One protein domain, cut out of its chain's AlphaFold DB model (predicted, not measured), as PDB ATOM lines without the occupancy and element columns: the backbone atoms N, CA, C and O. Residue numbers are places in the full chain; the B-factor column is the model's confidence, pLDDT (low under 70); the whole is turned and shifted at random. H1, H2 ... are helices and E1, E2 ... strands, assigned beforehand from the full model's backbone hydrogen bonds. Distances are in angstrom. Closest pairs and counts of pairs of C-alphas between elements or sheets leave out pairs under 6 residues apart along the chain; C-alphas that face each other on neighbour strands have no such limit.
ATOM      1  N   ALA A 181      12.721   2.433 -19.518       76.62
ATOM      2  CA  ALA A 181      13.201   1.119 -19.101       76.62
ATOM      3  C   ALA A 181      13.421   0.189 -20.304       76.62
ATOM      4  O   ALA A 181      14.383  -0.566 -20.297       76.62
ATOM      5  N   GLU A 182      12.615   0.287 -21.360       80.25
ATOM      6  CA  GLU A 182      12.853  -0.456 -22.603       80.25
ATOM      7  C   GLU A 182      14.229  -0.153 -23.223       80.25
ATOM      8  O   GLU A 182      14.911  -1.055 -23.692       80.25
ATOM      9  N   GLU A 183      14.683   1.099 -23.157       80.25
ATOM     10  CA  GLU A 183      15.994   1.507 -23.673       80.25
ATOM     11  C   GLU A 183      17.175   1.120 -22.769       80.25
ATOM     12  O   GLU A 183      18.322   1.138 -23.224       80.25
ATOM     13  N   LEU A 184      16.920   0.834 -21.488       79.88
ATOM     14  CA  LEU A 184      17.952   0.527 -20.494       79.88
ATOM     15  C   LEU A 184      18.115  -0.973 -20.250       79.88
ATOM     16  O   LEU A 184      19.235  -1.438 -20.047       79.88
ATOM     17  N   LEU A 185      17.003  -1.696 -20.143       80.25
ATOM     18  CA  LEU A 185      16.982  -3.063 -19.644       80.25
ATOM     19  C   LEU A 185      17.348  -4.053 -20.746       80.25
ATOM     20  O   LEU A 185      16.968  -3.880 -21.899       80.25
ATOM     21  N   ASP A 186      18.034  -5.134 -20.379       78.38
ATOM     22  CA  ASP A 186      18.285  -6.232 -21.324       78.38
ATOM     23  C   ASP A 186      17.013  -7.051 -21.575       78.38
ATOM     24  O   ASP A 186      16.834  -7.634 -22.640       78.38
ATOM     25  N   LEU A 187      16.119  -7.088 -20.580       78.88
ATOM     26  CA  LEU A 187      14.818  -7.742 -20.649       78.88
ATOM     27  C   LEU A 187      13.721  -6.789 -20.151       78.88
ATOM     28  O   LEU A 187      13.900  -6.125 -19.128       78.88
ATOM     29  N   PRO A 188      12.543  -6.758 -20.801       74.88
ATOM     30  CA  PRO A 188      11.447  -5.861 -20.425       74.88
ATOM     31  C   PRO A 188      10.759  -6.250 -19.105       74.88
ATOM     32  O   PRO A 188       9.938  -5.491 -18.579       74.88
ATOM     33  N   LEU A 189      11.050  -7.452 -18.595       80.88
ATOM     34  CA  LEU A 189      10.526  -7.975 -17.342       80.88
ATOM     35  C   LEU A 189      11.643  -8.050 -16.292       80.88
ATOM     36  O   LEU A 189      12.741  -8.520 -16.594       80.88
ATOM     37  N   PRO A 190      11.371  -7.620 -15.052       82.12
ATOM     38  CA  PRO A 190      12.310  -7.759 -13.951       82.12
ATOM     39  C   PRO A 190      12.488  -9.230 -13.561       82.12
ATOM     40  O   PRO A 190      11.534 -10.005 -13.579       82.12
ATOM     41  N   ALA A 191      13.699  -9.586 -13.132       82.12
ATOM     42  CA  ALA A 191      14.001 -10.890 -12.547       82.12
ATOM     43  C   ALA A 191      13.183 -11.127 -11.269       82.12
ATOM     44  O   ALA A 191      12.668 -12.218 -11.045       82.12
ATOM     45  N   ILE A 192      13.045 -10.087 -10.440       83.19
ATOM     46  CA  ILE A 192      12.269 -10.095  -9.196       83.19
ATOM     47  C   ILE A 192      11.608  -8.725  -9.029       83.19
ATOM     48  O   ILE A 192      12.245  -7.706  -9.291       83.19
ATOM     49  N   SER A 193      10.365  -8.676  -8.540       81.62
ATOM     50  CA  SER A 193       9.754  -7.426  -8.063       81.62
ATOM     51  C   SER A 193       9.140  -7.583  -6.683       81.62
ATOM     52  O   SER A 193       8.386  -8.522  -6.436       81.62
ATOM     53  N   LEU A 194       9.406  -6.611  -5.820       78.69
ATOM     54  CA  LEU A 194       8.878  -6.525  -4.468       78.69
ATOM     55  C   LEU A 194       8.124  -5.222  -4.277       78.69
ATOM     56  O   LEU A 194       8.590  -4.161  -4.692       78.69
ATOM     57  N   ALA A 195       6.996  -5.302  -3.582       77.06
ATOM     58  CA  ALA A 195       6.286  -4.141  -3.074       77.06
ATOM     59  C   ALA A 195       6.422  -4.109  -1.547       77.06
ATOM     60  O   ALA A 195       6.018  -5.046  -0.864       77.06
ATOM     61  N   HIS A 196       6.995  -3.036  -1.004       71.12
ATOM     62  CA  HIS A 196       7.158  -2.859   0.439       71.12
ATOM     63  C   HIS A 196       6.937  -1.398   0.835       71.12
ATOM     64  O   HIS A 196       7.590  -0.507   0.299       71.12
ATOM     65  N   ASN A 197       6.036  -1.130   1.787       68.19
ATOM     66  CA  ASN A 197       5.754   0.216   2.311       68.19
ATOM     67  C   ASN A 197       5.555   1.289   1.216       68.19
ATOM     68  O   ASN A 197       6.197   2.335   1.260       68.19
ATOM     69  N   ASN A 198       4.712   1.029   0.207       70.31
ATOM     70  CA  ASN A 198       4.487   1.896  -0.970       70.31
ATOM     71  C   ASN A 198       5.715   2.139  -1.870       70.31
ATOM     72  O   ASN A 198       5.683   3.018  -2.734       70.31
ATOM     73  N   HIS A 199       6.781   1.359  -1.690       74.38
ATOM     74  CA  HIS A 199       7.926   1.328  -2.586       74.38
ATOM     75  C   HIS A 199       7.856   0.083  -3.461       74.38
ATOM     76  O   HIS A 199       7.597  -1.014  -2.964       74.38
ATOM     77  N   GLU A 200       8.146   0.245  -4.746       79.25
ATOM     78  CA  GLU A 200       8.341  -0.874  -5.667       79.25
ATOM     79  C   GLU A 200       9.839  -1.029  -5.902       79.25
ATOM     80  O   GLU A 200      10.534  -0.066  -6.235       79.25
ATOM     81  N   ILE A 201      10.362  -2.226  -5.682       81.19
ATOM     82  CA  ILE A 201      11.770  -2.554  -5.864       81.19
ATOM     83  C   ILE A 201      11.841  -3.664  -6.898       81.19
ATOM     84  O   ILE A 201      11.278  -4.733  -6.698       81.19
ATOM     85  N   HIS A 202      12.564  -3.423  -7.981       82.88
ATOM     86  CA  HIS A 202      12.759  -4.380  -9.055       82.88
ATOM     87  C   HIS A 202      14.226  -4.745  -9.161       82.88
ATOM     88  O   HIS A 202      15.102  -3.881  -9.146       82.88
ATOM     89  N   LEU A 203      14.481  -6.032  -9.306       85.06
ATOM     90  CA  LEU A 203      15.762  -6.561  -9.712       85.06
ATOM     91  C   LEU A 203      15.711  -6.784 -11.223       85.06
ATOM     92  O   LEU A 203      14.858  -7.524 -11.707       85.06
ATOM     93  N   VAL A 204      16.587  -6.125 -11.969       83.31
ATOM     94  CA  VAL A 204      16.575  -6.101 -13.439       83.31
ATOM     95  C   VAL A 204      17.969  -6.356 -13.996       83.31
ATOM     96  O   VAL A 204      18.960  -6.085 -13.318       83.31
ATOM     97  N   PHE A 205      18.047  -6.825 -15.238       81.56
ATOM     98  CA  PHE A 205      19.306  -6.943 -15.969       81.56
ATOM     99  C   PHE A 205      19.578  -5.670 -16.773       81.56
ATOM    100  O   PHE A 205      18.717  -5.210 -17.524       81.56
ATOM    101  N   VAL A 206      20.762  -5.090 -16.574       77.06
ATOM    102  CA  VAL A 206      21.287  -3.965 -17.357       77.06
ATOM    103  C   VAL A 206      22.705  -4.311 -17.776       77.06
ATOM    104  O   VAL A 206      23.585  -4.476 -16.922       77.06
ATOM    105  N   SER A 207      22.931  -4.421 -19.084       74.38
ATOM    106  CA  SER A 207      24.217  -4.811 -19.666       74.38
ATOM    107  C   SER A 207      24.754  -6.142 -19.106       74.38
ATOM    108  O   SER A 207      25.954  -6.328 -18.896       74.38
ATOM    109  N   GLY A 208      23.831  -7.057 -18.829       75.12
ATOM    110  CA  GLY A 208      23.974  -8.387 -18.256       75.12
ATOM    111  C   GLY A 208      24.171  -8.429 -16.746       75.12
ATOM    112  O   GLY A 208      24.210  -9.522 -16.180       75.12
ATOM    113  N   CYS A 209      24.317  -7.289 -16.075       77.88
ATOM    114  CA  CYS A 209      24.479  -7.256 -14.627       77.88
ATOM    115  C   CYS A 209      23.124  -7.100 -13.950       77.88
ATOM    116  O   CYS A 209      22.303  -6.280 -14.370       77.88
ATOM    117  N   LEU A 210      22.929  -7.799 -12.837       80.62
ATOM    118  CA  LEU A 210      21.796  -7.547 -11.958       80.62
ATOM    119  C   LEU A 210      21.911  -6.180 -11.272       80.62
ATOM    120  O   LEU A 210      22.923  -5.841 -10.657       80.62
ATOM    121  N   LYS A 211      20.845  -5.385 -11.363       80.50
ATOM    122  CA  LYS A 211      20.737  -4.040 -10.789       80.50
ATOM    123  C   LYS A 211      19.405  -3.874 -10.075       80.50
ATOM    124  O   LYS A 211      18.402  -4.470 -10.451       80.50
ATOM    125  N   VAL A 212      19.386  -3.004  -9.067       79.62
ATOM    126  CA  VAL A 212      18.161  -2.657  -8.346       79.62
ATOM    127  C   VAL A 212      17.585  -1.348  -8.891       79.62
ATOM    128  O   VAL A 212      18.245  -0.307  -8.857       79.62
ATOM    129  N   LEU A 213      16.333  -1.392  -9.341       79.50
ATOM    130  CA  LEU A 213      15.481  -0.232  -9.590       79.50
ATOM    131  C   LEU A 213      14.505  -0.059  -8.429       79.50
ATOM    132  O   LEU A 213      13.953  -1.030  -7.927       79.50
ATOM    133  N   LYS A 214      14.282   1.176  -7.989       77.38
ATOM    134  CA  LYS A 214      13.387   1.514  -6.880       77.38
ATOM    135  C   LYS A 214      12.472   2.663  -7.253       77.38
ATOM    136  O   LYS A 214      12.935   3.740  -7.624       77.38
ATOM    137  N   ARG A 215      11.177   2.490  -7.050       75.31
ATOM    138  CA  ARG A 215      10.182   3.555  -7.092       75.31
ATOM    139  C   ARG A 215       9.731   3.857  -5.679       75.31
ATOM    140  O   ARG A 215       9.287   2.970  -4.964       75.31
ATOM    141  N   TYR A 216       9.859   5.119  -5.287       69.38
ATOM    142  CA  TYR A 216       9.539   5.569  -3.930       69.38
ATOM    143  C   TYR A 216       8.071   5.987  -3.758       69.38
ATOM    144  O   TYR A 216       7.606   6.171  -2.641       69.38
ATOM    145  N   SER A 217       7.344   6.189  -4.859       66.81
ATOM    146  CA  SER A 217       5.916   6.516  -4.857       66.81
ATOM    147  C   SER A 217       5.328   6.287  -6.253       66.81
ATOM    148  O   SER A 217       6.029   6.538  -7.238       66.81
ATOM    149  N   PRO A 218       4.038   5.923  -6.379       66.44
ATOM    150  CA  PRO A 218       3.349   5.829  -7.668       66.44
ATOM    151  C   PRO A 218       3.429   7.110  -8.513       66.44
ATOM    152  O   PRO A 218       3.384   7.056  -9.737       66.44
ATOM    153  N   LYS A 219       3.594   8.278  -7.882       63.44
ATOM    154  CA  LYS A 219       3.724   9.568  -8.583       63.44
ATOM    155  C   LYS A 219       5.167   9.919  -8.967       63.44
ATOM    156  O   LYS A 219       5.399  10.967  -9.560       63.44
ATOM    157  N   LEU A 220       6.140   9.089  -8.589       63.09
ATOM    158  CA  LEU A 220       7.564   9.306  -8.834       63.09
ATOM    159  C   LEU A 220       8.101   8.331  -9.883       63.09
ATOM    160  O   LEU A 220       7.621   7.207 -10.028       63.09
ATOM    161  N   TYR A 221       9.153   8.775 -10.565       66.81
ATOM    162  CA  TYR A 221       9.941   7.983 -11.502       66.81
ATOM    163  C   TYR A 221      10.815   6.924 -10.790       66.81
ATOM    164  O   TYR A 221      11.128   7.055  -9.600       66.81
ATOM    165  N   TYR A 222      11.242   5.889 -11.521       68.31
ATOM    166  CA  TYR A 222      12.017   4.753 -10.993       68.31
ATOM    167  C   TYR A 222      13.501   5.057 -10.858       68.31
ATOM    168  O   TYR A 222      14.166   5.088 -11.872       68.31
ATOM    169  N   LYS A 223      14.064   5.163  -9.654       63.19
ATOM    170  CA  LYS A 223      15.501   5.379  -9.383       63.19
ATOM    171  C   LYS A 223      16.326   4.100  -9.459       63.19
ATOM    172  O   LYS A 223      16.016   3.136  -8.770       63.19
ATOM    173  N   THR A 224      17.423   4.096 -10.216       60.12
ATOM    174  CA  THR A 224      18.423   3.023 -10.106       60.12
ATOM    175  C   THR A 224      19.228   3.218  -8.815       60.12
ATOM    176  O   THR A 224      19.401   4.340  -8.335       60.12
ATOM    177  N   SER A 225      19.658   2.131  -8.171       50.06
ATOM    178  CA  SER A 225      20.194   2.220  -6.812       50.06
ATOM    179  C   SER A 225      21.614   2.780  -6.690       50.06
ATOM    180  O   SER A 225      22.016   2.946  -5.538       50.06
ATOM    181  N   MET A 226      22.363   3.026  -7.784       46.84
ATOM    182  CA  MET A 226      23.694   3.676  -7.782       46.84
ATOM    183  C   MET A 226      24.345   3.805  -9.178       46.84
ATOM    184  O   MET A 226      24.031   3.058 -10.107       46.84
ATOM    185  N   SER A 227      25.288   4.753  -9.262       37.84
ATOM    186  CA  SER A 227      26.272   5.019 -10.323       37.84
ATOM    187  C   SER A 227      26.831   3.744 -10.937       37.84
ATOM    188  O   SER A 227      27.183   2.799 -10.232       37.84
ATOM    189  N   HIS A 228      26.949   3.725 -12.259       41.31
ATOM    190  CA  HIS A 228      27.694   2.694 -12.969       41.31
ATOM    191  C   HIS A 228      29.191   2.822 -12.615       41.31
ATOM    192  O   HIS A 228      29.919   3.535 -13.287       41.31
ATOM    193  N   GLY A 229      29.608   2.200 -11.505       34.75
ATOM    194  CA  GLY A 229      30.970   2.281 -10.959       34.75
ATOM    195  C   GLY A 229      31.058   2.165  -9.428       34.75
ATOM    196  O   GLY A 229      32.085   1.736  -8.916       34.75
ATOM    197  N   ASP A 230      29.985   2.462  -8.685       34.94
ATOM    198  CA  ASP A 230      29.986   2.315  -7.221       34.94
ATOM    199  C   ASP A 230      29.662   0.874  -6.823       34.94
ATOM    200  O   ASP A 230      28.717   0.297  -7.365       34.94
ATOM    201  N   ASN A 231      30.422   0.325  -5.860       40.09
ATOM    202  CA  ASN A 231      30.323  -1.032  -5.302       40.09
ATOM    203  C   ASN A 231      28.919  -1.646  -5.447       40.09
ATOM    204  O   ASN A 231      28.031  -1.482  -4.609       40.09
ATOM    205  N   LEU A 232      28.775  -2.378  -6.554       43.19
ATOM    206  CA  LEU A 232      27.585  -3.036  -7.101       43.19
ATOM    207  C   LEU A 232      26.866  -3.966  -6.110       43.19
ATOM    208  O   LEU A 232      25.715  -4.351  -6.303       43.19
ATOM    209  N   TYR A 233      27.566  -4.318  -5.041       47.62
ATOM    210  CA  TYR A 233      27.401  -5.578  -4.347       47.62
ATOM    211  C   TYR A 233      26.524  -5.469  -3.091       47.62
ATOM    212  O   TYR A 233      25.796  -6.404  -2.769       47.62
ATOM    213  N   SER A 234      26.478  -4.299  -2.439       51.66
ATOM    214  CA  SER A 234      25.859  -4.152  -1.110       51.66
ATOM    215  C   SER A 234      24.325  -4.096  -1.094       51.66
ATOM    216  O   SER A 234      23.722  -4.192  -0.026       51.66
ATOM    217  N   ARG A 235      23.660  -3.927  -2.250       68.62
ATOM    218  CA  ARG A 235      22.196  -3.710  -2.313       68.62
ATOM    219  C   ARG A 235      21.401  -4.784  -3.041       68.62
ATOM    220  O   ARG A 235      20.194  -4.846  -2.830       68.62
ATOM    221  N   VAL A 236      22.036  -5.617  -3.867       77.44
ATOM    222  CA  VAL A 236      21.338  -6.692  -4.594       77.44
ATOM    223  C   VAL A 236      21.003  -7.843  -3.650       77.44
ATOM    224  O   VAL A 236      19.846  -8.245  -3.586       77.44
ATOM    225  N   TYR A 237      21.977  -8.312  -2.861       83.12
ATOM    226  CA  TYR A 237      21.775  -9.432  -1.940       83.12
ATOM    227  C   TYR A 237      20.602  -9.209  -0.966       83.12
ATOM    228  O   TYR A 237      19.730 -10.078  -0.901       83.12
ATOM    229  N   PRO A 238      20.471  -8.048  -0.283       81.56
ATOM    230  CA  PRO A 238      19.325  -7.801   0.592       81.56
ATOM    231  C   PRO A 238      17.971  -7.863  -0.127       81.56
ATOM    232  O   PRO A 238      16.994  -8.309   0.466       81.56
ATOM    233  N   VAL A 239      17.903  -7.437  -1.396       80.50
ATOM    234  CA  VAL A 239      16.665  -7.494  -2.190       80.50
ATOM    235  C   VAL A 239      16.312  -8.937  -2.524       80.50
ATOM    236  O   VAL A 239      15.165  -9.322  -2.334       80.50
ATOM    237  N   VAL A 240      17.280  -9.746  -2.963       80.69
ATOM    238  CA  VAL A 240      17.043 -11.168  -3.267       80.69
ATOM    239  C   VAL A 240      16.640 -11.935  -2.005       80.69
ATOM    240  O   VAL A 240      15.653 -12.662  -2.014       80.69
ATOM    241  N   ASN A 241      17.338 -11.701  -0.892       83.31
ATOM    242  CA  ASN A 241      17.030 -12.324   0.395       83.31
ATOM    243  C   ASN A 241      15.637 -11.941   0.920       83.31
ATOM    244  O   ASN A 241      14.948 -12.764   1.515       83.31
ATOM    245  N   GLN A 242      15.204 -10.695   0.709       81.06
ATOM    246  CA  GLN A 242      13.843 -10.296   1.065       81.06
ATOM    247  C   GLN A 242      12.812 -10.925   0.121       81.06
ATOM    248  O   GLN A 242      11.772 -11.385   0.579       81.06
ATOM    249  N   ALA A 243      13.112 -10.981  -1.176       78.44
ATOM    250  CA  ALA A 243      12.215 -11.555  -2.170       78.44
ATOM    251  C   ALA A 243      11.912 -13.021  -1.931       78.44
ATOM    252  O   ALA A 243      10.776 -13.452  -2.091       78.44
ATOM    253  N   GLU A 244      12.924 -13.770  -1.518       78.50
ATOM    254  CA  GLU A 244      12.754 -15.161  -1.153       78.50
ATOM    255  C   GLU A 244      11.806 -15.332   0.044       78.50
ATOM    256  O   GLU A 244      10.950 -16.211   0.032       78.50
ATOM    257  N   LYS A 245      11.914 -14.477   1.067       80.06
ATOM    258  CA  LYS A 245      11.009 -14.521   2.230       80.06
ATOM    259  C   LYS A 245       9.567 -14.170   1.861       80.06
ATOM    260  O   LYS A 245       8.641 -14.658   2.498       80.06
ATOM    261  N   ASP A 246       9.396 -13.341   0.835       74.94
ATOM    262  CA  ASP A 246       8.113 -12.835   0.352       74.94
ATOM    263  C   ASP A 246       7.709 -13.462  -0.998       74.94
ATOM    264  O   ASP A 246       7.022 -12.828  -1.803       74.94
ATOM    265  N   ILE A 247       8.132 -14.699  -1.286       70.50
ATOM    266  CA  ILE A 247       8.024 -15.288  -2.632       70.50
ATOM    267  C   ILE A 247       6.577 -15.354  -3.149       70.50
ATOM    268  O   ILE A 247       6.307 -15.054  -4.318       70.50
ATOM    269  N   ASP A 248       5.627 -15.588  -2.242       65.06
ATOM    270  CA  ASP A 248       4.185 -15.609  -2.520       65.06
ATOM    271  C   ASP A 248       3.598 -14.213  -2.790       65.06
ATOM    272  O   ASP A 248       2.564 -14.080  -3.441       65.06
ATOM    273  N   ARG A 249       4.270 -13.149  -2.335       64.12
ATOM    274  CA  ARG A 249       3.881 -11.738  -2.524       64.12
ATOM    275  C   ARG A 249       4.635 -11.055  -3.660       64.12
ATOM    276  O   ARG A 249       4.391  -9.881  -3.943       64.12
ATOM    277  N   THR A 250       5.545 -11.771  -4.315       62.31
ATOM    278  CA  THR A 250       6.226 -11.280  -5.514       62.31
ATOM    279  C   THR A 250       5.168 -10.983  -6.576       62.31
ATOM    280  O   THR A 250       4.214 -11.746  -6.748       62.31
ATOM    281  N   ILE A 251       5.310  -9.876  -7.295       64.75
ATOM    282  CA  ILE A 251       4.402  -9.471  -8.377       64.75
ATOM    283  C   ILE A 251       5.176  -9.411  -9.691       64.75
ATOM    284  O   ILE A 251       6.366  -9.115  -9.701       64.75
ATOM    285  N   MET A 252       4.522  -9.708 -10.814       65.56
ATOM    286  CA  MET A 252       5.108  -9.421 -12.124       65.56
ATOM    287  C   MET A 252       4.655  -8.039 -12.565       65.56
ATOM    288  O   MET A 252       3.480  -7.836 -12.856       65.56
ATOM    289  N   ILE A 253       5.591  -7.097 -12.613       68.50
ATOM    290  CA  ILE A 253       5.351  -5.756 -13.145       68.50
ATOM    291  C   ILE A 253       6.163  -5.618 -14.427       68.50
ATOM    292  O   ILE A 253       7.379  -5.793 -14.415       68.50
ATOM    293  N   SER A 254       5.492  -5.296 -15.532       72.19
ATOM    294  CA  SER A 254       6.181  -4.876 -16.750       72.19
ATOM    295  C   SER A 254       6.689  -3.449 -16.582       72.19
ATOM    296  O   SER A 254       5.954  -2.581 -16.118       72.19
ATOM    297  N   LEU A 255       7.940  -3.207 -16.975       74.00
ATOM    298  CA  LEU A 255       8.563  -1.888 -16.875       74.00
ATOM    299  C   LEU A 255       8.629  -1.153 -18.217       74.00
ATOM    300  O   LEU A 255       9.266  -0.113 -18.274       74.00
ATOM    301  N   LYS A 256       7.981  -1.635 -19.286       60.44
ATOM    302  CA  LYS A 256       8.134  -1.079 -20.648       60.44
ATOM    303  C   LYS A 256       7.988   0.450 -20.728       60.44
ATOM    304  O   LYS A 256       8.766   1.100 -21.411       60.44
ATOM    305  N   GLU A 257       7.070   1.030 -19.958       59.84
ATOM    306  CA  GLU A 257       6.781   2.473 -19.973       59.84
ATOM    307  C   GLU A 257       7.435   3.255 -18.818       59.84
ATOM    308  O   GLU A 257       7.208   4.455 -18.647       59.84
ATOM    309  N   ALA A 258       8.245   2.600 -17.983       63.53
ATOM    310  CA  ALA A 258       8.873   3.255 -16.847       63.53
ATOM    311  C   ALA A 258       9.952   4.244 -17.308       63.53
ATOM    312  O   ALA A 258      10.871   3.890 -18.043       63.53
ATOM    313  N   ILE A 259       9.880   5.486 -16.824       62.31
ATOM    314  CA  ILE A 259      10.890   6.512 -17.102       62.31
ATOM    315  C   ILE A 259      11.983   6.484 -16.021       62.31
ATOM    316  O   ILE A 259      11.705   6.522 -14.817       62.31
ATOM    317  N   ILE A 260      13.230   6.461 -16.487       64.56
ATOM    318  CA  ILE A 260      14.493   6.413 -15.753       64.56
ATOM    319  C   ILE A 260      15.293   7.685 -16.099       64.56
ATOM    320  O   ILE A 260      15.622   7.932 -17.251       64.56
ATOM    321  N   ASN A 261      15.627   8.530 -15.123       57.66
ATOM    322  CA  ASN A 261      16.557   9.653 -15.309       57.66
ATOM    323  C   ASN A 261      17.961   9.362 -14.734       57.66
ATOM    324  O   ASN A 261      18.153   8.502 -13.879       57.66
TER     325      ASN A 261
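This is residues 181 to 261 of the 271 residues of the protein "Putative Bgh-specific protein" of Blumeria graminis f. sp. hordei (strain DH14) (UniProt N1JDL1). A small antiparallel sheet of three strands, E1, E2 and E3, has the helix H2 packed slantwise over one face, while the short helix H1 only grazes the sheet. A long loop, residues 216 to 235, turns back beside E3 before it leads to H2, and the stretch after H2, residues 246 to 261, passes the E1 side and ends not far from H1. The printed part has 81 residues with two named helices and three named strands, in the order H1, E1, E2, E3, H2; the sheet's order is E1, E2, E3. The class is mixed, helices and strands, with 34 residues in named elements, under half of those printed. The whole is compact and rounded, with a radius of gyration of the C-alphas of 11.8 A and spans of 29 by 28 by 20 A.

H1 is residues 181 to 184, beginning at C-alpha 181 at (13.201, 1.119, -19.101). E1 is residues 192 to 196, 13.1 A long. E2, residues 199 to 206, is 20.6 A long, and E3, residues 209 to 215, 19.4 A. H2, residues 236 to 245, is 14.6 A long and ends at C-alpha 245 at (11.009, -14.521, 2.230).

E1, E2 and E3 form a meander, each strand the antiparallel neighbour of the one before. The hairpin E1 and E2 stands at 162 degrees between directions, with N 194 and O 201 2.8 A apart, within hydrogen-bond range. The hairpin E2 and E3 stands at 155 degrees, with N 204 and O 211 at 2.9 A. Residues 213 to 214 of E3 also pair, antiparallel, with residues 223 to 224. H2 is on one face of the sheet, making two layers, at a height over the sheet of 8.7 A. It lies over E2 and only just over E1, on which 3 of its C-alphas fall; it runs slantwise to the strands, only just, at 59 degrees to E2 on the local plane. The closest C-alphas of E1 and H2 are those of Leu 194 and Ala 243, 6.5 A apart. H1 only grazes the sheet, and it is apart from H2. In H2, 5 of 6 O i to N i+4 pairs are within hydrogen-bond range; H1 is too short for such a pair.

The C-alphas of Gly 229 and Asp 248, the two farthest apart, are 33.3 A apart. The printed part has no cut. The link from E3 to H2, 20 residues, is long. The mean pLDDT of the printed part is 70.2; residue 197 and residues 216 to 235, 248 to 253 and 256 to 261 are under 70.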